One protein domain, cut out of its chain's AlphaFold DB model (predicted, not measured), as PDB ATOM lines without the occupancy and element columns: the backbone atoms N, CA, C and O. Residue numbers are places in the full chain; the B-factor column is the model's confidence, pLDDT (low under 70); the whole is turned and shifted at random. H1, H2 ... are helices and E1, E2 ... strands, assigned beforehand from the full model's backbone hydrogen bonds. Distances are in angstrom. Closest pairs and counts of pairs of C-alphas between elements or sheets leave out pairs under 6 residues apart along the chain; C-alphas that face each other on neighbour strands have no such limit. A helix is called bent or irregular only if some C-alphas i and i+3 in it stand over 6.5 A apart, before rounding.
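Overview. This is residues 32 to 193 of the 445 residues of an uncharacterized protein of Microcoleus sp. PCC 7113 (UniProt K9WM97). A closed barrel of eight antiparallel strands, E1 to E8 in chain order with E8 next to E1, makes the core, and three helices pack on its outside. H1 slants over E7 and E8, H2 crosses E8, and H3 runs along E4. The printed part has 162 residues, with three named helices and eight named strands in the order H1, H2, E1 to E8, H3; the class is mixed, helices and strands. It is compact, with a radius of gyration of the C-alphas of 15.3 A, and rounded, spanning 42 by 32 by 31 A.

Along the chain. The barrel's strands are E1, residues 79 to 82, from C-alpha 79 at (49.406, 155.200, -2.004); E2, 86 to 92, 20.1 A long; E3, 98 to 105, 22.9 A; E4, 110 to 119, 27.8 A; E5, 122 to 124; E6, 129 to 133; E7, 136 to 141, 16.4 A; and E8, 151 to 159, 24.9 A. H1 is residues 32 to 49, 26.1 A, from C-alpha 32 at (43.141, 175.433, 16.323). It is irregular, with C-alphas 36 and 39 7.0 A apart, and has a kink of 37 degrees near residue 40. H2 is residues 57 to 68, 16.6 A. H3 is residues 175 to 184, 14.2 A, ending at C-alpha 184, (37.251, 162.402, -16.378).

Arrangement. The eight strands form a meander, each the antiparallel neighbour of the one before. In the hairpin of E3 and E4, at 151 degrees between directions, N 101 and O 114 are 2.9 A apart, within hydrogen-bond range. E4 is staggered, pairing with E3 over residues 110 to 117 and with E5 over 117 to 119, where N 119 and O 122 are 2.9 A apart. E8 and E1 close the ring at 124 degrees, with N 82 and O 156 2.8 A apart. H1 is on the barrel at a height over the sheet of 8.4 A; its closest C-alphas to E8 are Gln 44 and Ala 154, 5.9 A. H2, at a height of 8.0 A, runs across E8 at 79 degrees on the local plane; the C-alphas of Ala 60 and Ala 159 are their closest, 5.0 A. H3, at a height of 9.2 A, runs along E4 at 3 degrees on the local plane; the C-alphas of Phe 113 and Val 178 are their closest, 5.7 A. The three helices are apart from each other. Every O i to N i+4 pair is within hydrogen-bond range in H2 and H3, and 12 of 14 are in H1.

Size, cuts and confidence. The two C-alphas farthest apart, of Thr 147 and Asn 193, are 49.2 A apart. The printed part has no cut. The link from E8 to H3, residues 160 to 174, is long. Mean pLDDT of the printed part is 91.4; residues 146 to 147 and 191 to 193 are under 70.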
ATOM      1  N   GLU A  32      43.550 175.652  14.933       82.12
ATOM      2  CA  GLU A  32      43.141 175.433  16.323       82.12
ATOM      3  C   GLU A  32      42.188 174.240  16.477       82.12
ATOM      4  O   GLU A  32      42.228 173.531  17.486       82.12
ATOM      5  N   GLU A  33      41.289 174.029  15.514       90.00
ATOM      6  CA  GLU A  33      40.375 172.886  15.510       90.00
ATOM      7  C   GLU A  33      41.121 171.589  15.203       90.00
ATOM      8  O   GLU A  33      40.925 170.603  15.912       90.00
ATOM      9  N   LEU A  34      42.028 171.602  14.222       90.00
ATOM     10  CA  LEU A  34      42.922 170.479  13.946       90.00
ATOM     11  C   LEU A  34      43.765 170.145  15.177       90.00
ATOM     12  O   LEU A  34      43.820 168.988  15.579       90.00
ATOM     13  N   GLN A  35      44.332 171.143  15.855       84.69
ATOM     14  CA  GLN A  35      45.150 170.932  17.047       84.69
ATOM     15  C   GLN A  35      44.388 170.206  18.164       84.69
ATOM     16  O   GLN A  35      44.956 169.365  18.864       84.69
ATOM     17  N   LYS A  36      43.085 170.476  18.317       90.56
ATOM     18  CA  LYS A  36      42.225 169.779  19.290       90.56
ATOM     19  C   LYS A  36      42.015 168.301  18.953       90.56
ATOM     20  O   LYS A  36      41.750 167.525  19.864       90.56
ATOM     21  N   LEU A  37      42.155 167.915  17.684       93.50
ATOM     22  CA  LEU A  37      42.013 166.534  17.214       93.50
ATOM     23  C   LEU A  37      43.318 165.729  17.320       93.50
ATOM     24  O   LEU A  37      43.282 164.499  17.261       93.50
ATOM     25  N   MET A  38      44.471 166.380  17.518       91.50
ATOM     26  CA  MET A  38      45.777 165.702  17.542       91.50
ATOM     27  C   MET A  38      45.896 164.608  18.612       91.50
ATOM     28  O   MET A  38      46.420 163.542  18.287       91.50
ATOM     29  N   PRO A  39      45.381 164.776  19.848       91.12
ATOM     30  CA  PRO A  39      45.410 163.699  20.837       91.12
ATOM     31  C   PRO A  39      44.662 162.436  20.386       91.12
ATOM     32  O   PRO A  39      45.096 161.321  20.675       91.12
ATOM     33  N   ASP A  40      43.549 162.592  19.666       95.12
ATOM     34  CA  ASP A  40      42.761 161.459  19.174       95.12
ATOM     35  C   ASP A  40      43.400 160.806  17.953       95.12
ATOM     36  O   ASP A  40      43.399 159.577  17.854       95.12
ATOM     37  N   PHE A  41      44.008 161.601  17.072       95.69
ATOM     38  CA  PHE A  41      44.828 161.085  15.983       95.69
ATOM     39  C   PHE A  41      46.003 160.255  16.518       95.69
ATOM     40  O   PHE A  41      46.164 159.097  16.125       95.69
ATOM     41  N   GLN A  42      46.762 160.787  17.484       93.88
ATOM     42  CA  GLN A  42      47.918 160.097  18.062       93.88
ATOM     43  C   GLN A  42      47.520 158.767  18.713       93.88
ATOM     44  O   GLN A  42      48.172 157.749  18.502       93.88
ATOM     45  N   ARG A  43      46.389 158.735  19.424       94.62
ATOM     46  CA  ARG A  43      45.851 157.505  20.023       94.62
ATOM     47  C   ARG A  43      45.589 156.410  18.981       94.62
ATOM     48  O   ARG A  43      45.812 155.232  19.255       94.62
ATOM     49  N   GLN A  44      45.093 156.780  17.800       96.44
ATOM     50  CA  GLN A  44      44.863 155.837  16.702       96.44
ATOM     51  C   GLN A  44      46.179 155.393  16.049       96.44
ATOM     52  O   GLN A  44      46.328 154.219  15.715       96.44
ATOM     53  N   VAL A  45      47.152 156.296  15.911       93.19
ATOM     54  CA  VAL A  45      48.510 155.960  15.450       93.19
ATOM     55  C   VAL A  45      49.173 154.951  16.391       93.19
ATOM     56  O   VAL A  45      49.692 153.933  15.931       93.19
ATOM     57  N   ASP A  46      49.090 155.167  17.702       91.62
ATOM     58  CA  ASP A  46      49.635 154.255  18.713       91.62
ATOM     59  C   ASP A  46      48.987 152.868  18.624       91.62
ATOM     60  O   ASP A  46      49.673 151.845  18.686       91.62
ATOM     61  N   TYR A  47      47.672 152.825  18.392       93.50
ATOM     62  CA  TYR A  47      46.962 151.580  18.118       93.50
ATOM     63  C   TYR A  47      47.495 150.879  16.861       93.50
ATOM     64  O   TYR A  47      47.695 149.666  16.875       93.50
ATOM     65  N   TRP A  48      47.766 151.605  15.776       91.50
ATOM     66  CA  TRP A  48      48.324 151.012  14.558       91.50
ATOM     67  C   TRP A  48      49.769 150.529  14.716       91.50
ATOM     68  O   TRP A  48      50.146 149.518  14.115       91.50
ATOM     69  N   ASN A  49      50.567 151.209  15.539       89.62
ATOM     70  CA  ASN A  49      51.963 150.858  15.802       89.62
ATOM     71  C   ASN A  49      52.124 149.495  16.495       89.62
ATOM     72  O   ASN A  49      53.195 148.897  16.418       89.62
ATOM     73  N   GLN A  50      51.067 148.953  17.109       91.12
ATOM     74  CA  GLN A  50      51.095 147.598  17.670       91.12
ATOM     75  C   GLN A  50      51.091 146.490  16.593       91.12
ATOM     76  O   GLN A  50      51.325 145.322  16.909       91.12
ATOM     77  N   TYR A  51      50.807 146.830  15.329       89.12
ATOM     78  CA  TYR A  51      50.783 145.890  14.210       89.12
ATOM     79  C   TYR A  51      52.087 145.920  13.412       89.12
ATOM     80  O   TYR A  51      52.666 146.978  13.157       89.12
ATOM     81  N   GLU A  52      52.504 144.748  12.925       85.75
ATOM     82  CA  GLU A  52      53.686 144.599  12.069       85.75
ATOM     83  C   GLU A  52      53.626 145.533  10.848       85.75
ATOM     84  O   GLU A  52      52.545 145.845  10.333       85.75
ATOM     85  N   GLU A  53      54.789 146.025  10.416       81.50
ATOM     86  CA  GLU A  53      54.898 146.896   9.247       81.50
ATOM     87  C   GLU A  53      54.380 146.175   7.991       81.50
ATOM     88  O   GLU A  53      54.743 145.019   7.740       81.50
ATOM     89  N   PRO A  54      53.534 146.819   7.168       82.12
ATOM     90  CA  PRO A  54      53.035 146.201   5.953       82.12
ATOM     91  C   PRO A  54      54.188 145.879   5.002       82.12
ATOM     92  O   PRO A  54      54.955 146.756   4.611       82.12
ATOM     93  N   GLN A  55      54.251 144.628   4.544       85.31
ATOM     94  CA  GLN A  55      55.316 144.129   3.664       85.31
ATOM     95  C   GLN A  55      55.524 144.976   2.391       85.31
ATOM     96  O   GLN A  55      56.602 144.957   1.802       85.31
ATOM     97  N   ARG A  56      54.492 145.708   1.951       89.81
ATOM     98  CA  ARG A  56      54.496 146.508   0.719       89.81
ATOM     99  C   ARG A  56      54.616 148.014   0.958       89.81
ATOM    100  O   ARG A  56      54.510 148.781   0.001       89.81
ATOM    101  N   GLN A  57      54.889 148.457   2.186       88.00
ATOM    102  CA  GLN A  57      55.072 149.881   2.473       88.00
ATOM    103  C   GLN A  57      56.289 150.464   1.733       88.00
ATOM    104  O   GLN A  57      56.219 151.571   1.202       88.00
ATOM    105  N   SER A  58      57.381 149.705   1.609       86.56
ATOM    106  CA  SER A  58      58.559 150.130   0.839       86.56
ATOM    107  C   SER A  58      58.259 150.326  -0.651       86.56
ATOM    108  O   SER A  58      58.815 151.221  -1.281       86.56
ATOM    109  N   GLU A  59      57.362 149.517  -1.226       91.81
ATOM    110  CA  GLU A  59      56.921 149.691  -2.615       91.81
ATOM    111  C   GLU A  59      56.126 150.990  -2.777       91.81
ATOM    112  O   GLU A  59      56.277 151.683  -3.782       91.81
ATOM    113  N   ALA A  60      55.291 151.328  -1.789       90.94
ATOM    114  CA  ALA A  60      54.510 152.561  -1.787       90.94
ATOM    115  C   ALA A  60      55.415 153.800  -1.716       90.94
ATOM    116  O   ALA A  60      55.242 154.738  -2.489       90.94
ATOM    117  N   LYS A  61      56.445 153.756  -0.860       88.56
ATOM    118  CA  LYS A  61      57.472 154.806  -0.768       88.56
ATOM    119  C   LYS A  61      58.207 154.984  -2.097       88.56
ATOM    120  O   LYS A  61      58.266 156.094  -2.612       88.56
ATOM    121  N   ALA A  62      58.650 153.891  -2.720       88.44
ATOM    122  CA  ALA A  62      59.289 153.946  -4.036       88.44
ATOM    123  C   ALA A  62      58.350 154.494  -5.132       88.44
ATOM    124  O   ALA A  62      58.787 155.195  -6.046       88.44
ATOM    125  N   PHE A  63      57.051 154.187  -5.060       88.50
ATOM    126  CA  PHE A  63      56.046 154.762  -5.953       88.50
ATOM    127  C   PHE A  63      55.946 156.286  -5.791       88.50
ATOM    128  O   PHE A  63      56.049 157.003  -6.788       88.50
ATOM    129  N   ALA A  64      55.823 156.777  -4.556       91.19
ATOM    130  CA  ALA A  64      55.799 158.203  -4.237       91.19
ATOM    131  C   ALA A  64      57.097 158.926  -4.652       91.19
ATOM    132  O   ALA A  64      57.049 159.981  -5.283       91.19
ATOM    133  N   GLU A  65      58.264 158.335  -4.384       88.44
ATOM    134  CA  GLU A  65      59.577 158.882  -4.763       88.44
ATOM    135  C   GLU A  65      59.744 159.053  -6.278       88.44
ATOM    136  O   GLU A  65      60.346 160.022  -6.736       88.44
ATOM    137  N   ASN A  66      59.195 158.144  -7.085       88.06
ATOM    138  CA  ASN A  66      59.227 158.302  -8.541       88.06
ATOM    139  C   ASN A  66      58.372 159.490  -9.012       88.06
ATOM    140  O   ASN A  66      58.705 160.133 -10.010       88.06
ATOM    141  N   TRP A  67      57.301 159.800  -8.281       89.81
ATOM    142  CA  TRP A  67      56.405 160.920  -8.569       89.81
ATOM    143  C   TRP A  67      56.915 162.271  -8.075       89.81
ATOM    144  O   TRP A  67      56.591 163.287  -8.692       89.81
ATOM    145  N   SER A  68      57.766 162.299  -7.045       90.38
ATOM    146  CA  SER A  68      58.294 163.546  -6.475       90.38
ATOM    147  C   SER A  68      59.060 164.405  -7.486       90.38
ATOM    148  O   SER A  68      59.106 165.625  -7.364       90.38
ATOM    149  N   ARG A  69      59.609 163.791  -8.544       88.62
ATOM    150  CA  ARG A  69      60.272 164.507  -9.648       88.62
ATOM    151  C   ARG A  69      59.316 165.336 -10.499       88.62
ATOM    152  O   ARG A  69      59.760 166.263 -11.169       88.62
ATOM    153  N   ARG A  70      58.043 164.946 -10.552       88.75
ATOM    154  CA  ARG A  70      57.015 165.607 -11.359       88.75
ATOM    155  C   ARG A  70      56.197 166.575 -10.525       88.75
ATOM    156  O   ARG A  70      55.957 167.684 -10.977       88.75
ATOM    157  N   ASP A  71      55.758 166.123  -9.360       94.00
ATOM    158  CA  ASP A  71      54.976 166.927  -8.435       94.00
ATOM    159  C   ASP A  71      55.377 166.543  -7.001       94.00
ATOM    160  O   ASP A  71      54.844 165.582  -6.430       94.00
ATOM    161  N   PRO A  72      56.382 167.233  -6.430       91.00
ATOM    162  CA  PRO A  72      56.858 166.950  -5.080       91.00
ATOM    163  C   PRO A  72      55.810 167.271  -4.012       91.00
ATOM    164  O   PRO A  72      55.892 166.731  -2.913       91.00
ATOM    165  N   THR A  73      54.818 168.106  -4.329       92.75
ATOM    166  CA  THR A  73      53.782 168.541  -3.390       92.75
ATOM    167  C   THR A  73      52.791 167.415  -3.103       92.75
ATOM    168  O   THR A  73      52.416 167.207  -1.952       92.75
ATOM    169  N   VAL A  74      52.389 166.645  -4.122       97.06
ATOM    170  CA  VAL A  74      51.428 165.533  -3.957       97.06
ATOM    171  C   VAL A  74      52.086 164.207  -3.574       97.06
ATOM    172  O   VAL A  74      51.440 163.363  -2.954       97.06
ATOM    173  N   ALA A  75      53.358 164.009  -3.942       96.00
ATOM    174  CA  ALA A  75      54.075 162.746  -3.767       96.00
ATOM    175  C   ALA A  75      53.959 162.129  -2.355       96.00
ATOM    176  O   ALA A  75      53.698 160.927  -2.279       96.00
ATOM    177  N   PRO A  76      54.060 162.896  -1.248       95.75
ATOM    178  CA  PRO A  76      53.928 162.363   0.110       95.75
ATOM    179  C   PRO A  76      52.620 161.619   0.397       95.75
ATOM    180  O   PRO A  76      52.591 160.774   1.287       95.75
ATOM    181  N   PHE A  77      51.544 161.927  -0.330       97.69
ATOM    182  CA  PHE A  77      50.209 161.382  -0.087       97.69
ATOM    183  C   PHE A  77      49.900 160.145  -0.929       97.69
ATOM    184  O   PHE A  77      48.900 159.479  -0.692       97.69
ATOM    185  N   LEU A  78      50.719 159.825  -1.928       97.00
ATOM    186  CA  LEU A  78      50.382 158.796  -2.906       97.00
ATOM    187  C   LEU A  78      50.481 157.385  -2.313       97.00
ATOM    188  O   LEU A  78      51.505 157.007  -1.744       97.00
ATOM    189  N   GLY A  79      49.442 156.572  -2.510       96.38
ATOM    190  CA  GLY A  79      49.406 155.200  -2.004       96.38
ATOM    191  C   GLY A  79      48.010 154.712  -1.633       96.38
ATOM    192  O   GLY A  79      47.024 155.429  -1.776       96.38
ATOM    193  N   THR A  80      47.957 153.471  -1.158       97.12
ATOM    194  CA  THR A  80      46.808 152.877  -0.473       97.12
ATOM    195  C   THR A  80      47.018 153.027   1.028       97.12
ATOM    196  O   THR A  80      47.999 152.509   1.584       97.12
ATOM    197  N   TRP A  81      46.067 153.680   1.679       97.56
ATOM    198  CA  TRP A  81      46.058 153.941   3.109       97.56
ATOM    199  C   TRP A  81      44.897 153.189   3.763       97.56
ATOM    200  O   TRP A  81      43.770 153.245   3.279       97.56
ATOM    201  N   ALA A  82      45.167 152.451   4.838       96.81
ATOM    202  CA  ALA A  82      44.174 151.633   5.532       96.81
ATOM    203  C   ALA A  82      43.750 152.273   6.856       96.81
ATOM    204  O   ALA A  82      44.602 152.533   7.705       96.81
ATOM    205  N   GLY A  83      42.446 152.499   7.006       95.94
ATOM    206  CA  GLY A  83      41.768 152.826   8.259       95.94
ATOM    207  C   GLY A  83      41.161 151.572   8.892       95.94
ATOM    208  O   GLY A  83      41.525 150.447   8.541       95.94
ATOM    209  N   TRP A  84      40.260 151.746   9.860       90.50
ATOM    210  CA  TRP A  84      39.707 150.619  10.627       90.50
ATOM    211  C   TRP A  84      38.790 149.721   9.779       90.50
ATOM    212  O   TRP A  84      38.929 148.498   9.780       90.50
ATOM    213  N   GLU A  85      37.877 150.339   9.033       91.38
ATOM    214  CA  GLU A  85      36.884 149.685   8.157       91.38
ATOM    215  C   GLU A  85      36.886 150.278   6.741       91.38
ATOM    216  O   GLU A  85      36.009 150.002   5.921       91.38
ATOM    217  N   GLN A  86      37.880 151.115   6.456       95.44
ATOM    218  CA  GLN A  86      37.948 151.888   5.232       95.44
ATOM    219  C   GLN A  86      39.338 151.829   4.614       95.44
ATOM    220  O   GLN A  86      40.348 151.685   5.307       95.44
ATOM    221  N   THR A  87      39.399 152.000   3.298       96.56
ATOM    222  CA  THR A  87      40.652 152.303   2.608       96.56
ATOM    223  C   THR A  87      40.525 153.593   1.818       96.56
ATOM    224  O   THR A  87      39.454 153.937   1.319       96.56
ATOM    225  N   MET A  88      41.633 154.320   1.746       97.50
ATOM    226  CA  MET A  88      41.774 155.555   0.997       97.50
ATOM    227  C   MET A  88      42.915 155.356   0.001       97.50
ATOM    228  O   MET A  88      44.079 155.239   0.384       97.50
ATOM    229  N   ASP A  89      42.586 155.288  -1.283       97.38
ATOM    230  CA  ASP A  89      43.574 155.255  -2.356       97.38
ATOM    231  C   ASP A  89      43.770 156.668  -2.919       97.38
ATOM    232  O   ASP A  89      42.823 157.281  -3.418       97.38
ATOM    233  N   ILE A  90      45.005 157.171  -2.877       97.94
ATOM    234  CA  ILE A  90      45.360 158.507  -3.370       97.94
ATOM    235  C   ILE A  90      46.247 158.384  -4.608       97.94
ATOM    236  O   ILE A  90      47.329 157.787  -4.577       97.94
ATOM    237  N   TYR A  91      45.790 159.008  -5.691       97.44
ATOM    238  CA  TYR A  91      46.425 159.003  -7.003       97.44
ATOM    239  C   TYR A  91      46.812 160.421  -7.432       97.44
ATOM    240  O   TYR A  91      46.086 161.376  -7.141       97.44
ATOM    241  N   PRO A  92      47.902 160.576  -8.196       96.62
ATOM    242  CA  PRO A  92      48.240 161.854  -8.803       96.62
ATOM    243  C   PRO A  92      47.274 162.204  -9.946       96.62
ATOM    244  O   PRO A  92      46.816 161.332 -10.693       96.62
ATOM    245  N   SER A  93      47.008 163.499 -10.116       95.75
ATOM    246  CA  SER A  93      46.326 164.061 -11.288       95.75
ATOM    247  C   SER A  93      47.340 164.540 -12.334       95.75
ATOM    248  O   SER A  93      48.525 164.731 -12.060       95.75
ATOM    249  N   THR A  94      46.894 164.767 -13.573       94.50
ATOM    250  CA  THR A  94      47.687 165.555 -14.530       94.50
ATOM    251  C   THR A  94      47.787 167.032 -14.153       94.50
ATOM    252  O   THR A  94      48.659 167.715 -14.689       94.50
ATOM    253  N   THR A  95      46.890 167.514 -13.292       94.62
ATOM    254  CA  THR A  95      46.868 168.886 -12.779       94.62
ATOM    255  C   THR A  95      47.798 168.990 -11.570       94.62
ATOM    256  O   THR A  95      47.634 168.238 -10.614       94.62
ATOM    257  N   GLU A  96      48.764 169.908 -11.619       93.12
ATOM    258  CA  GLU A  96      49.730 170.143 -10.534       93.12
ATOM    259  C   GLU A  96      49.024 170.497  -9.218       93.12
ATOM    260  O   GLU A  96      48.051 171.256  -9.209       93.12
ATOM    261  N   GLY A  97      49.494 169.911  -8.118       94.12
ATOM    262  CA  GLY A  97      48.927 170.083  -6.784       94.12
ATOM    263  C   GLY A  97      47.568 169.410  -6.586       94.12
ATOM    264  O   GLY A  97      46.991 169.543  -5.514       94.12
ATOM    265  N   GLN A  98      47.025 168.687  -7.568       97.50
ATOM    266  CA  GLN A  98      45.742 167.998  -7.443       97.50
ATOM    267  C   GLN A  98      45.929 166.489  -7.292       97.50
ATOM    268  O   GLN A  98      46.737 165.858  -7.978       97.50
ATOM    269  N   VAL A  99      45.104 165.891  -6.440       98.12
ATOM    270  CA  VAL A  99      45.021 164.444  -6.244       98.12
ATOM    271  C   VAL A  99      43.611 163.938  -6.500       98.12
ATOM    272  O   VAL A  99      42.620 164.661  -6.366       98.12
ATOM    273  N   CYS A 100      43.533 162.662  -6.844       98.25
ATOM    274  CA  CYS A 100      42.291 161.918  -6.913       98.25
ATOM    275  C   CYS A 100      42.242 160.938  -5.756       98.25
ATOM    276  O   CYS A 100      43.199 160.194  -5.545       98.25
ATOM    277  N   ILE A 101      41.133 160.938  -5.031       98.12
ATOM    278  CA  ILE A 101      40.970 160.147  -3.818       98.12
ATOM    279  C   ILE A 101      39.805 159.197  -4.038       98.12
ATOM    280  O   ILE A 101      38.741 159.603  -4.514       98.12
ATOM    281  N   ILE A 102      40.020 157.928  -3.721       97.56
ATOM    282  CA  ILE A 102      38.990 156.901  -3.788       97.56
ATOM    283  C   ILE A 102      38.856 156.303  -2.403       97.56
ATOM    284  O   ILE A 102      39.808 155.731  -1.879       97.56
ATOM    285  N   TYR A 103      37.671 156.458  -1.827       96.44
ATOM    286  CA  TYR A 103      37.336 155.901  -0.527       96.44
ATOM    287  C   TYR A 103      36.551 154.613  -0.731       96.44
ATOM    288  O   TYR A 103      35.593 154.597  -1.508       96.44
ATOM    289  N   THR A 104      36.926 153.556  -0.024       95.50
ATOM    290  CA  THR A 104      36.156 152.311   0.046       95.50
ATOM    291  C   THR A 104      35.800 152.029   1.495       95.50
ATOM    292  O   THR A 104      36.690 152.011   2.342       95.50
ATOM    293  N   ASP A 105      34.528 151.775   1.772       93.81
ATOM    294  CA  ASP A 105      34.042 151.368   3.093       93.81
ATOM    295  C   ASP A 105      33.566 149.913   3.038       93.81
ATOM    296  O   ASP A 105      32.544 149.611   2.416       93.81
ATOM    297  N   ASP A 106      34.323 149.004   3.656       88.38
ATOM    298  CA  ASP A 106      34.062 147.562   3.581       88.38
ATOM    299  C   ASP A 106      32.749 147.183   4.285       88.38
ATOM    300  O   ASP A 106      32.074 146.229   3.879       88.38
ATOM    301  N   THR A 107      32.351 147.943   5.308       89.25
ATOM    302  CA  THR A 107      31.124 147.710   6.078       89.25
ATOM    303  C   THR A 107      29.893 148.117   5.276       89.25
ATOM    304  O   THR A 107      28.901 147.383   5.235       89.25
ATOM    305  N   ALA A 108      29.952 149.274   4.618       88.81
ATOM    306  CA  ALA A 108      28.857 149.804   3.815       88.81
ATOM    307  C   ALA A 108      28.842 149.267   2.372       88.81
ATOM    308  O   ALA A 108      27.831 149.423   1.690       88.81
ATOM    309  N   GLN A 109      29.936 148.646   1.911       90.81
ATOM    310  CA  GLN A 109      30.174 148.266   0.509       90.81
ATOM    311  C   GLN A 109      30.033 149.448  -0.462       90.81
ATOM    312  O   GLN A 109      29.582 149.299  -1.601       90.81
ATOM    313  N   VAL A 110      30.430 150.641  -0.012       92.06
ATOM    314  CA  VAL A 110      30.362 151.880  -0.795       92.06
ATOM    315  C   VAL A 110      31.751 152.278  -1.269       92.06
ATOM    316  O   VAL A 110      32.685 152.373  -0.474       92.06
ATOM    317  N   VAL A 111      31.871 152.567  -2.565       95.44
ATOM    318  CA  VAL A 111      33.036 153.248  -3.135       95.44
ATOM    319  C   VAL A 111      32.648 154.667  -3.532       95.44
ATOM    320  O   VAL A 111      31.585 154.897  -4.107       95.44
ATOM    321  N   SER A 112      33.501 155.639  -3.224       95.62
ATOM    322  CA  SER A 112      33.280 157.034  -3.600       95.62
ATOM    323  C   SER A 112      34.546 157.685  -4.143       95.62
ATOM    324  O   SER A 112      35.660 157.219  -3.910       95.62
ATOM    325  N   PHE A 113      34.355 158.755  -4.911       97.00
ATOM    326  CA  PHE A 113      35.417 159.509  -5.565       97.00
ATOM    327  C   PHE A 113      35.408 160.959  -5.090       97.00
ATOM    328  O   PHE A 113      34.354 161.604  -5.087       97.00
ATOM    329  N   ALA A 114      36.588 161.492  -4.786       97.38
ATOM    330  CA  ALA A 114      36.794 162.901  -4.492       97.38
ATOM    331  C   ALA A 114      38.006 163.466  -5.243       97.38
ATOM    332  O   ALA A 114      38.946 162.754  -5.607       97.38
ATOM    333  N   LEU A 115      37.974 164.782  -5.449       97.69
ATOM    334  CA  LEU A 115      39.127 165.564  -5.875       97.69
ATOM    335  C   LEU A 115      39.642 166.374  -4.698       97.69
ATOM    336  O   LEU A 115      38.869 167.087  -4.061       97.69
ATOM    337  N   GLY A 116      40.947 166.275  -4.462       97.19
ATOM    338  CA  GLY A 116      41.648 167.033  -3.438       97.19
ATOM    339  C   GLY A 116      42.665 167.984  -4.057       97.19
ATOM    340  O   GLY A 116      43.285 167.659  -5.071       97.19
ATOM    341  N   ASN A 117      42.855 169.150  -3.446       97.00
ATOM    342  CA  ASN A 117      43.959 170.051  -3.774       97.00
ATOM    343  C   ASN A 117      44.944 170.074  -2.612       97.00
ATOM    344  O   ASN A 117      44.537 170.214  -1.461       97.00
ATOM    345  N   VAL A 118      46.227 169.947  -2.923       95.88
ATOM    346  CA  VAL A 118      47.304 169.979  -1.946       95.88
ATOM    347  C   VAL A 118      47.799 171.409  -1.792       95.88
ATOM    348  O   VAL A 118      48.330 172.002  -2.729       95.88
ATOM    349  N   LEU A 119      47.622 171.956  -0.596       89.38
ATOM    350  CA  LEU A 119      48.090 173.274  -0.193       89.38
ATOM    351  C   LEU A 119      48.740 173.136   1.183       89.38
ATOM    352  O   LEU A 119      48.185 172.474   2.053       89.38
ATOM    353  N   ASN A 120      49.927 173.714   1.364       86.06
ATOM    354  CA  ASN A 120      50.663 173.686   2.635       86.06
ATOM    355  C   ASN A 120      50.801 172.273   3.238       86.06
ATOM    356  O   ASN A 120      50.607 172.070   4.429       86.06
ATOM    357  N   GLN A 121      51.128 171.277   2.402       89.69
ATOM    358  CA  GLN A 121      51.255 169.868   2.817       89.69
ATOM    359  C   GLN A 121      49.965 169.285   3.425       89.69
ATOM    360  O   GLN A 121      50.006 168.405   4.286       89.69
ATOM    361  N   ARG A 122      48.804 169.757   2.968       95.25
ATOM    362  CA  ARG A 122      47.492 169.234   3.346       95.25
ATOM    363  C   ARG A 122      46.619 169.099   2.115       95.25
ATOM    364  O   ARG A 122      46.662 169.944   1.226       95.25
ATOM    365  N   ILE A 123      45.821 168.045   2.062       97.19
ATOM    366  CA  ILE A 123      44.827 167.832   1.020       97.19
ATOM    367  C   ILE A 123      43.505 168.415   1.496       97.19
ATOM    368  O   ILE A 123      42.966 167.989   2.514       97.19
ATOM    369  N   TYR A 124      42.966 169.355   0.735       95.44
ATOM    370  CA  TYR A 124      41.635 169.904   0.936       95.44
ATOM    371  C   TYR A 124      40.693 169.293  -0.090       95.44
ATOM    372  O   TYR A 124      40.887 169.474  -1.298       95.44
ATOM    373  N   ASP A 125      39.675 168.584   0.383       94.69
ATOM    374  CA  ASP A 125      38.609 168.039  -0.453       94.69
ATOM    375  C   ASP A 125      37.226 168.482   0.060       94.69
ATOM    376  O   ASP A 125      37.104 169.296   0.976       94.69
ATOM    377  N   GLY A 126      36.154 168.001  -0.572       89.81
ATOM    378  CA  GLY A 126      34.788 168.360  -0.171       89.81
ATOM    379  C   GLY A 126      34.344 167.786   1.182       89.81
ATOM    380  O   GLY A 126      33.277 168.165   1.660       89.81
ATOM    381  N   SER A 127      35.119 166.872   1.768       89.75
ATOM    382  CA  SER A 127      34.806 166.164   3.012       89.75
ATOM    383  C   SER A 127      35.606 166.669   4.212       89.75
ATOM    384  O   SER A 127      35.110 166.607   5.337       89.75
ATOM    385  N   GLY A 128      36.797 167.228   3.994       93.94
ATOM    386  CA  GLY A 128      37.633 167.689   5.090       93.94
ATOM    387  C   GLY A 128      39.042 168.104   4.684       93.94
ATOM    388  O   GLY A 128      39.279 168.638   3.598       93.94
ATOM    389  N   VAL A 129      39.964 167.900   5.622       96.06
ATOM    390  CA  VAL A 129      41.396 168.154   5.472       96.06
ATOM    391  C   VAL A 129      42.141 166.863   5.778       96.06
ATOM    392  O   VAL A 129      41.969 166.293   6.852       96.06
ATOM    393  N   THR A 130      42.982 166.416   4.851       97.62
ATOM    394  CA  THR A 130      43.897 165.294   5.071       97.62
ATOM    395  C   THR A 130      45.322 165.805   5.225       97.62
ATOM    396  O   THR A 130      45.785 166.591   4.403       97.62
ATOM    397  N   PHE A 131      46.048 165.359   6.242       95.44
ATOM    398  CA  PHE A 131      47.456 165.709   6.442       95.44
ATOM    399  C   PHE A 131      48.266 164.471   6.824       95.44
ATOM    400  O   PHE A 131      47.708 163.444   7.210       95.44
ATOM    401  N   ARG A 132      49.587 164.544   6.656       94.44
ATOM    402  CA  ARG A 132      50.489 163.405   6.846       94.44
ATOM    403  C   ARG A 132      51.389 163.609   8.058       94.44
ATOM    404  O   ARG A 132      51.984 164.669   8.196       94.44
ATOM    405  N   GLN A 133      51.562 162.552   8.848       89.44
ATOM    406  CA  GLN A 133      52.604 162.437   9.870       89.44
ATOM    407  C   GLN A 133      53.299 161.077   9.702       89.44
ATOM    408  O   GLN A 133      52.689 160.024   9.892       89.44
ATOM    409  N   GLY A 134      54.549 161.083   9.234       88.44
ATOM    410  CA  GLY A 134      55.310 159.852   9.003       88.44
ATOM    411  C   GLY A 134      54.653 158.895   8.005       88.44
ATOM    412  O   GLY A 134      54.451 159.219   6.833       88.44
ATOM    413  N   ASN A 135      54.337 157.676   8.445       92.56
ATOM    414  CA  ASN A 135      53.650 156.661   7.626       92.56
ATOM    415  C   ASN A 135      52.125 156.651   7.821       92.56
ATOM    416  O   ASN A 135      51.466 155.670   7.456       92.56
ATOM    417  N   TYR A 136      51.580 157.729   8.382       96.56
ATOM    418  CA  TYR A 136      50.166 157.885   8.683       96.56
ATOM    419  C   TYR A 136      49.575 159.108   7.982       96.56
ATOM    420  O   TYR A 136      50.230 160.143   7.849       96.56
ATOM    421  N   LEU A 137      48.323 158.983   7.554       97.56
ATOM    422  CA  LEU A 137      47.465 160.111   7.218       97.56
ATOM    423  C   LEU A 137      46.425 160.292   8.307       97.56
ATOM    424  O   LEU A 137      45.882 159.320   8.821       97.56
ATOM    425  N   ALA A 138      46.108 161.539   8.597       96.94
ATOM    426  CA  ALA A 138      44.917 161.921   9.323       96.94
ATOM    427  C   ALA A 138      43.918 162.496   8.323       96.94
ATOM    428  O   ALA A 138      44.273 163.430   7.608       96.94
ATOM    429  N   SER A 139      42.691 161.981   8.287       96.94
ATOM    430  CA  SER A 139      41.565 162.650   7.627       96.94
ATOM    431  C   SER A 139      40.696 163.287   8.697       96.94
ATOM    432  O   SER A 139      40.137 162.576   9.531       96.94
ATOM    433  N   ALA A 140      40.625 164.614   8.716       96.31
ATOM    434  CA  ALA A 140      39.861 165.375   9.690       96.31
ATOM    435  C   ALA A 140      38.671 166.065   9.021       96.31
ATOM    436  O   ALA A 140      38.809 166.690   7.967       96.31
ATOM    437  N   TRP A 141      37.502 165.994   9.653       94.19
ATOM    438  CA  TRP A 141      36.268 166.566   9.123       94.19
ATOM    439  C   TRP A 141      35.514 167.361  10.184       94.19
ATOM    440  O   TRP A 141      35.531 167.050  11.378       94.19
ATOM    441  N   ASN A 142      34.808 168.391   9.722       90.56
ATOM    442  CA  ASN A 142      33.827 169.086  10.538       90.56
ATOM    443  C   ASN A 142      32.452 168.476  10.273       90.56
ATOM    444  O   ASN A 142      32.024 168.329   9.125       90.56
ATOM    445  N   ASN A 143      31.737 168.128  11.332       81.25
ATOM    446  CA  ASN A 143      30.365 167.700  11.189       81.25
ATOM    447  C   ASN A 143      29.453 168.933  11.129       81.25
ATOM    448  O   ASN A 143      29.257 169.638  12.111       81.25
ATOM    449  N   ASN A 144      28.791 169.138   9.987       70.62
ATOM    450  CA  ASN A 144      27.786 170.199   9.817       70.62
ATOM    451  C   ASN A 144      26.582 170.067  10.775       70.62
ATOM    452  O   ASN A 144      25.739 170.962  10.854       70.62
ATOM    453  N   ASN A 145      26.454 168.929  11.460       70.75
ATOM    454  CA  ASN A 145      25.454 168.729  12.491       70.75
ATOM    455  C   ASN A 145      26.023 169.200  13.841       70.75
ATOM    456  O   ASN A 145      26.947 168.561  14.334       70.75
ATOM    457  N   PRO A 146      25.444 170.228  14.491       67.06
ATOM    458  CA  PRO A 146      25.939 170.758  15.764       67.06
ATOM    459  C   PRO A 146      25.925 169.744  16.919       67.06
ATOM    460  O   PRO A 146      26.456 170.035  17.985       67.06
ATOM    461  N   THR A 147      25.293 168.579  16.745       67.62
ATOM    462  CA  THR A 147      25.327 167.491  17.730       67.62
ATOM    463  C   THR A 147      26.474 166.509  17.525       67.62
ATOM    464  O   THR A 147      26.661 165.640  18.369       67.62
ATOM    465  N   ASN A 148      27.186 166.588  16.403       76.94
ATOM    466  CA  ASN A 148      28.286 165.693  16.091       76.94
ATOM    467  C   ASN A 148      29.589 166.488  16.204       76.94
ATOM    468  O   ASN A 148      29.746 167.531  15.576       76.94
ATOM    469  N   GLU A 149      30.512 166.007  17.025       82.25
ATOM    470  CA  GLU A 149      31.813 166.646  17.229       82.25
ATOM    471  C   GLU A 149      32.676 166.494  15.969       82.25
ATOM    472  O   GLU A 149      32.492 165.540  15.209       82.25
ATOM    473  N   ALA A 150      33.583 167.440  15.709       92.19
ATOM    474  CA  ALA A 150      34.600 167.261  14.676       92.19
ATOM    475  C   ALA A 150      35.375 165.960  14.933       92.19
ATOM    476  O   ALA A 150      35.563 165.566  16.085       92.19
ATOM    477  N   GLY A 151      35.782 165.281  13.866       94.31
ATOM    478  CA  GLY A 151      36.415 163.970  13.954       94.31
ATOM    479  C   GLY A 151      37.728 163.914  13.194       94.31
ATOM    480  O   GLY A 151      37.972 164.720  12.295       94.31
ATOM    481  N   VAL A 152      38.561 162.946  13.569       96.38
ATOM    482  CA  VAL A 152      39.766 162.568  12.835       96.38
ATOM    483  C   VAL A 152      39.874 161.050  12.764       96.38
ATOM    484  O   VAL A 152      39.616 160.358  13.752       96.38
ATOM    485  N   GLU A 153      40.277 160.531  11.611       96.81
ATOM    486  CA  GLU A 153      40.597 159.118  11.408       96.81
ATOM    487  C   GLU A 153      42.038 158.964  10.922       96.81
ATOM    488  O   GLU A 153      42.487 159.695  10.034       96.81
ATOM    489  N   ALA A 154      42.765 158.018  11.522       97.38
ATOM    490  CA  ALA A 154      44.125 157.679  11.137       97.38
ATOM    491  C   ALA A 154      44.144 156.537  10.115       97.38
ATOM    492  O   ALA A 154      43.645 155.439  10.375       97.38
ATOM    493  N   TYR A 155      44.831 156.766   9.001       97.56
ATOM    494  CA  TYR A 155      45.098 155.769   7.978       97.56
ATOM    495  C   TYR A 155      46.587 155.437   7.937       97.56
ATOM    496  O   TYR A 155      47.438 156.324   7.934       97.56
ATOM    497  N   ARG A 156      46.925 154.152   7.849       96.44
ATOM    498  CA  ARG A 156      48.304 153.659   7.742       96.44
ATOM    499  C   ARG A 156      48.667 153.366   6.290       96.44
ATOM    500  O   ARG A 156      47.898 152.709   5.593       96.44
ATOM    501  N   LEU A 157      49.855 153.767   5.834       96.12
ATOM    502  CA  LEU A 157      50.336 153.416   4.493       96.12
ATOM    503  C   LEU A 157      50.602 151.909   4.387       96.12
ATOM    504  O   LEU A 157      51.492 151.397   5.076       96.12
ATOM    505  N   ILE A 158      49.887 151.211   3.499       96.00
ATOM    506  CA  ILE A 158      49.985 149.746   3.371       96.00
ATOM    507  C   ILE A 158      50.562 149.254   2.040       96.00
ATOM    508  O   ILE A 158      51.182 148.188   2.005       96.00
ATOM    509  N   ALA A 159      50.363 149.986   0.942       95.25
ATOM    510  CA  ALA A 159      50.766 149.557  -0.399       95.25
ATOM    511  C   ALA A 159      50.748 150.727  -1.403       95.25
ATOM    512  O   ALA A 159      50.188 151.779  -1.105       95.25
ATOM    513  N   PRO A 160      51.331 150.565  -2.606       94.94
ATOM    514  CA  PRO A 160      51.054 151.459  -3.727       94.94
ATOM    515  C   PRO A 160      49.572 151.417  -4.117       94.94
ATOM    516  O   PRO A 160      48.977 150.334  -4.117       94.94
ATOM    517  N   ALA A 161      49.034 152.565  -4.535       93.56
ATOM    518  CA  ALA A 161      47.675 152.666  -5.055       93.56
ATOM    519  C   ALA A 161      47.494 151.743  -6.276       93.56
ATOM    520  O   ALA A 161      48.364 151.662  -7.151       93.56
ATOM    521  N   LYS A 162      46.386 150.998  -6.325       92.81
ATOM    522  CA  LYS A 162      46.128 150.008  -7.386       92.81
ATOM    523  C   LYS A 162      45.392 150.641  -8.555       92.81
ATOM    524  O   LYS A 162      44.575 151.521  -8.372       92.81
ATOM    525  N   VAL A 163      45.583 150.132  -9.770       92.06
ATOM    526  CA  VAL A 163      44.791 150.617 -10.910       92.06
ATOM    527  C   VAL A 163      43.296 150.355 -10.667       92.06
ATOM    528  O   VAL A 163      42.916 149.188 -10.504       92.06
ATOM    529  N   PRO A 164      42.442 151.397 -10.667       92.56
ATOM    530  CA  PRO A 164      41.013 151.228 -10.484       92.56
ATOM    531  C   PRO A 164      40.441 150.522 -11.714       92.56
ATOM    532  O   PRO A 164      40.470 151.039 -12.831       92.56
ATOM    533  N   THR A 165      39.953 149.296 -11.529       91.94
ATOM    534  CA  THR A 165      39.372 148.495 -12.613       91.94
ATOM    535  C   THR A 165      38.020 147.941 -12.199       91.94
ATOM    536  O   THR A 165      37.811 147.566 -11.047       91.94
ATOM    537  N   ARG A 166      37.119 147.778 -13.174       88.56
ATOM    538  CA  ARG A 166      35.810 147.141 -12.953       88.56
ATOM    539  C   ARG A 166      35.943 145.728 -12.371       88.56
ATOM    540  O   ARG A 166      35.074 145.277 -11.640       88.56
ATOM    541  N   ALA A 167      37.024 145.014 -12.695       90.31
ATOM    542  CA  ALA A 167      37.281 143.686 -12.144       90.31
ATOM    543  C   ALA A 167      37.633 143.732 -10.650       90.31
ATOM    544  O   ALA A 167      37.226 142.839  -9.913       90.31
ATOM    545  N   TYR A 168      38.371 144.759 -10.219       87.25
ATOM    546  CA  TYR A 168      38.751 144.951  -8.821       87.25
ATOM    547  C   TYR A 168      37.552 145.339  -7.947       87.25
ATOM    548  O   TYR A 168      37.430 144.842  -6.833       87.25
ATOM    549  N   TRP A 169      36.626 146.138  -8.482       87.88
ATOM    550  CA  TRP A 169      35.444 146.624  -7.757       87.88
ATOM    551  C   TRP A 169      34.128 145.996  -8.202       87.88
ATOM    552  O   TRP A 169      33.074 146.617  -8.121       87.88
ATOM    553  N   ARG A 170      34.177 144.755  -8.690       88.19
ATOM    554  CA  ARG A 170      32.994 144.083  -9.237       88.19
ATOM    555  C   ARG A 170      31.826 144.017  -8.245       88.19
ATOM    556  O   ARG A 170      30.679 144.039  -8.679       88.19
ATOM    557  N   ASP A 171      32.143 143.917  -6.961       88.62
ATOM    558  CA  ASP A 171      31.168 143.737  -5.887       88.62
ATOM    559  C   ASP A 171      30.752 145.065  -5.228       88.62
ATOM    560  O   ASP A 171      29.954 145.050  -4.301       88.62
ATOM    561  N   TRP A 172      31.274 146.201  -5.707       88.56
ATOM    562  CA  TRP A 172      30.998 147.521  -5.145       88.56
ATOM    563  C   TRP A 172      29.976 148.271  -5.993       88.56
ATOM    564  O   TRP A 172      30.155 148.445  -7.211       88.56
ATOM    565  N   ASP A 173      28.933 148.759  -5.329       85.19
ATOM    566  CA  ASP A 173      27.955 149.648  -5.939       85.19
ATOM    567  C   ASP A 173      28.642 150.945  -6.396       85.19
ATOM    568  O   ASP A 173      29.589 151.422  -5.782       85.19
ATOM    569  N   GLU A 174      28.192 151.515  -7.513       91.44
ATOM    570  CA  GLU A 174      28.759 152.736  -8.120       91.44
ATOM    571  C   GLU A 174      30.197 152.640  -8.675       91.44
ATOM    572  O   GLU A 174      30.722 153.640  -9.172       91.44
ATOM    573  N   SER A 175      30.817 151.456  -8.712       92.81
ATOM    574  CA  SER A 175      32.180 151.275  -9.246       92.81
ATOM    575  C   SER A 175      32.381 151.843 -10.659       92.81
ATOM    576  O   SER A 175      33.389 152.494 -10.934       92.81
ATOM    577  N   ASP A 176      31.401 151.672 -11.548       94.50
ATOM    578  CA  ASP A 176      31.432 152.238 -12.903       94.50
ATOM    579  C   ASP A 176      31.482 153.767 -12.903       94.50
ATOM    580  O   ASP A 176      32.278 154.367 -13.626       94.50
ATOM    581  N   ARG A 177      30.670 154.396 -12.049       96.06
ATOM    582  CA  ARG A 177      30.612 155.851 -11.906       96.06
ATOM    583  C   ARG A 177      31.936 156.394 -11.370       96.06
ATOM    584  O   ARG A 177      32.436 157.385 -11.894       96.06
ATOM    585  N   VAL A 178      32.522 155.736 -10.370       96.38
ATOM    586  CA  VAL A 178      33.824 156.121  -9.803       96.38
ATOM    587  C   VAL A 178      34.932 156.021 -10.851       96.38
ATOM    588  O   VAL A 178      35.735 156.943 -10.977       96.38
ATOM    589  N   ILE A 179      34.951 154.960 -11.666       95.56
ATOM    590  CA  ILE A 179      35.919 154.817 -12.768       95.56
ATOM    591  C   ILE A 179      35.732 155.923 -13.816       95.56
ATOM    592  O   ILE A 179      36.711 156.484 -14.310       95.56
ATOM    593  N   GLU A 180      34.492 156.260 -14.171       95.69
ATOM    594  CA  GLU A 180      34.206 157.364 -15.093       95.69
ATOM    595  C   GLU A 180      34.694 158.708 -14.537       95.69
ATOM    596  O   GLU A 180      35.355 159.455 -15.259       95.69
ATOM    597  N   GLN A 181      34.439 158.994 -13.257       96.88
ATOM    598  CA  GLN A 181      34.902 160.215 -12.589       96.88
ATOM    599  C   GLN A 181      36.432 160.282 -12.503       96.88
ATOM    600  O   GLN A 181      37.014 161.318 -12.826       96.88
ATOM    601  N   PHE A 182      37.083 159.168 -12.161       96.56
ATOM    602  CA  PHE A 182      38.539 159.040 -12.131       96.56
ATOM    603  C   PHE A 182      39.168 159.363 -13.493       96.56
ATOM    604  O   PHE A 182      40.096 160.164 -13.600       96.56
ATOM    605  N   ASN A 183      38.620 158.789 -14.565       95.25
ATOM    606  CA  ASN A 183      39.101 159.057 -15.917       95.25
ATOM    607  C   ASN A 183      38.822 160.503 -16.351       95.25
ATOM    608  O   ASN A 183      39.684 161.143 -16.954       95.25
ATOM    609  N   ALA A 184      37.636 161.034 -16.036       95.56
ATOM    610  CA  ALA A 184      37.251 162.402 -16.378       95.56
ATOM    611  C   ALA A 184      38.143 163.450 -15.697       95.56
ATOM    612  O   ALA A 184      38.440 164.487 -16.290       95.56
ATOM    613  N   ALA A 185      38.618 163.162 -14.486       96.06
ATOM    614  CA  ALA A 185      39.533 164.024 -13.753       96.06
ATOM    615  C   ALA A 185      41.013 163.860 -14.144       96.06
ATOM    616  O   ALA A 185      41.879 164.500 -13.555       96.06
ATOM    617  N   SER A 186      41.318 163.048 -15.164       95.88
ATOM    618  CA  SER A 186      42.686 162.826 -15.655       95.88
ATOM    619  C   SER A 186      43.648 162.286 -14.586       95.88
ATOM    620  O   SER A 186      44.837 162.607 -14.578       95.88
ATOM    621  N   CYS A 187      43.133 161.440 -13.695       95.69
ATOM    622  CA  CYS A 187      43.915 160.757 -12.674       95.69
ATOM    623  C   CYS A 187      44.822 159.684 -13.296       95.69
ATOM    624  O   CYS A 187      44.475 159.055 -14.302       95.69
ATOM    625  N   ILE A 188      45.993 159.452 -12.701       93.12
ATOM    626  CA  ILE A 188      47.005 158.532 -13.229       93.12
ATOM    627  C   ILE A 188      47.230 157.408 -12.222       93.12
ATOM    628  O   ILE A 188      47.719 157.639 -11.122       93.12
ATOM    629  N   ALA A 189      46.896 156.178 -12.609       85.12
ATOM    630  CA  ALA A 189      47.004 155.020 -11.721       85.12
ATOM    631  C   ALA A 189      48.241 154.142 -11.953       85.12
ATOM    632  O   ALA A 189      48.560 153.291 -11.130       85.12
ATOM    633  N   GLU A 190      48.947 154.328 -13.069       76.88
ATOM    634  CA  GLU A 190      50.175 153.595 -13.353       76.88
ATOM    635  C   GLU A 190      51.388 154.505 -13.190       76.88
ATOM    636  O   GLU A 190      51.459 155.586 -13.771       76.88
ATOM    637  N   ALA A 191      52.401 154.018 -12.473       60.03
ATOM    638  CA  ALA A 191      53.742 154.604 -12.467       60.03
ATOM    639  C   ALA A 191      54.484 154.408 -13.803       60.03
ATOM    640  O   ALA A 191      55.699 154.587 -13.862       60.03
ATOM    641  N   SER A 192      53.808 153.926 -14.852       48.91
ATOM    642  CA  SER A 192      54.480 153.404 -16.028       48.91
ATOM    643  C   SER A 192      55.183 154.540 -16.771       48.91
ATOM    644  O   SER A 192      54.580 155.358 -17.469       48.91
ATOM    645  N   ASN A 193      56.515 154.538 -16.661       47.00
ATOM    646  CA  ASN A 193      57.414 155.253 -17.565       47.00
ATOM    647  C   ASN A 193      57.005 155.035 -19.041       47.00
ATOM    648  O   ASN A 193      57.188 155.928 -19.859       47.00
TER     649      ASN A 193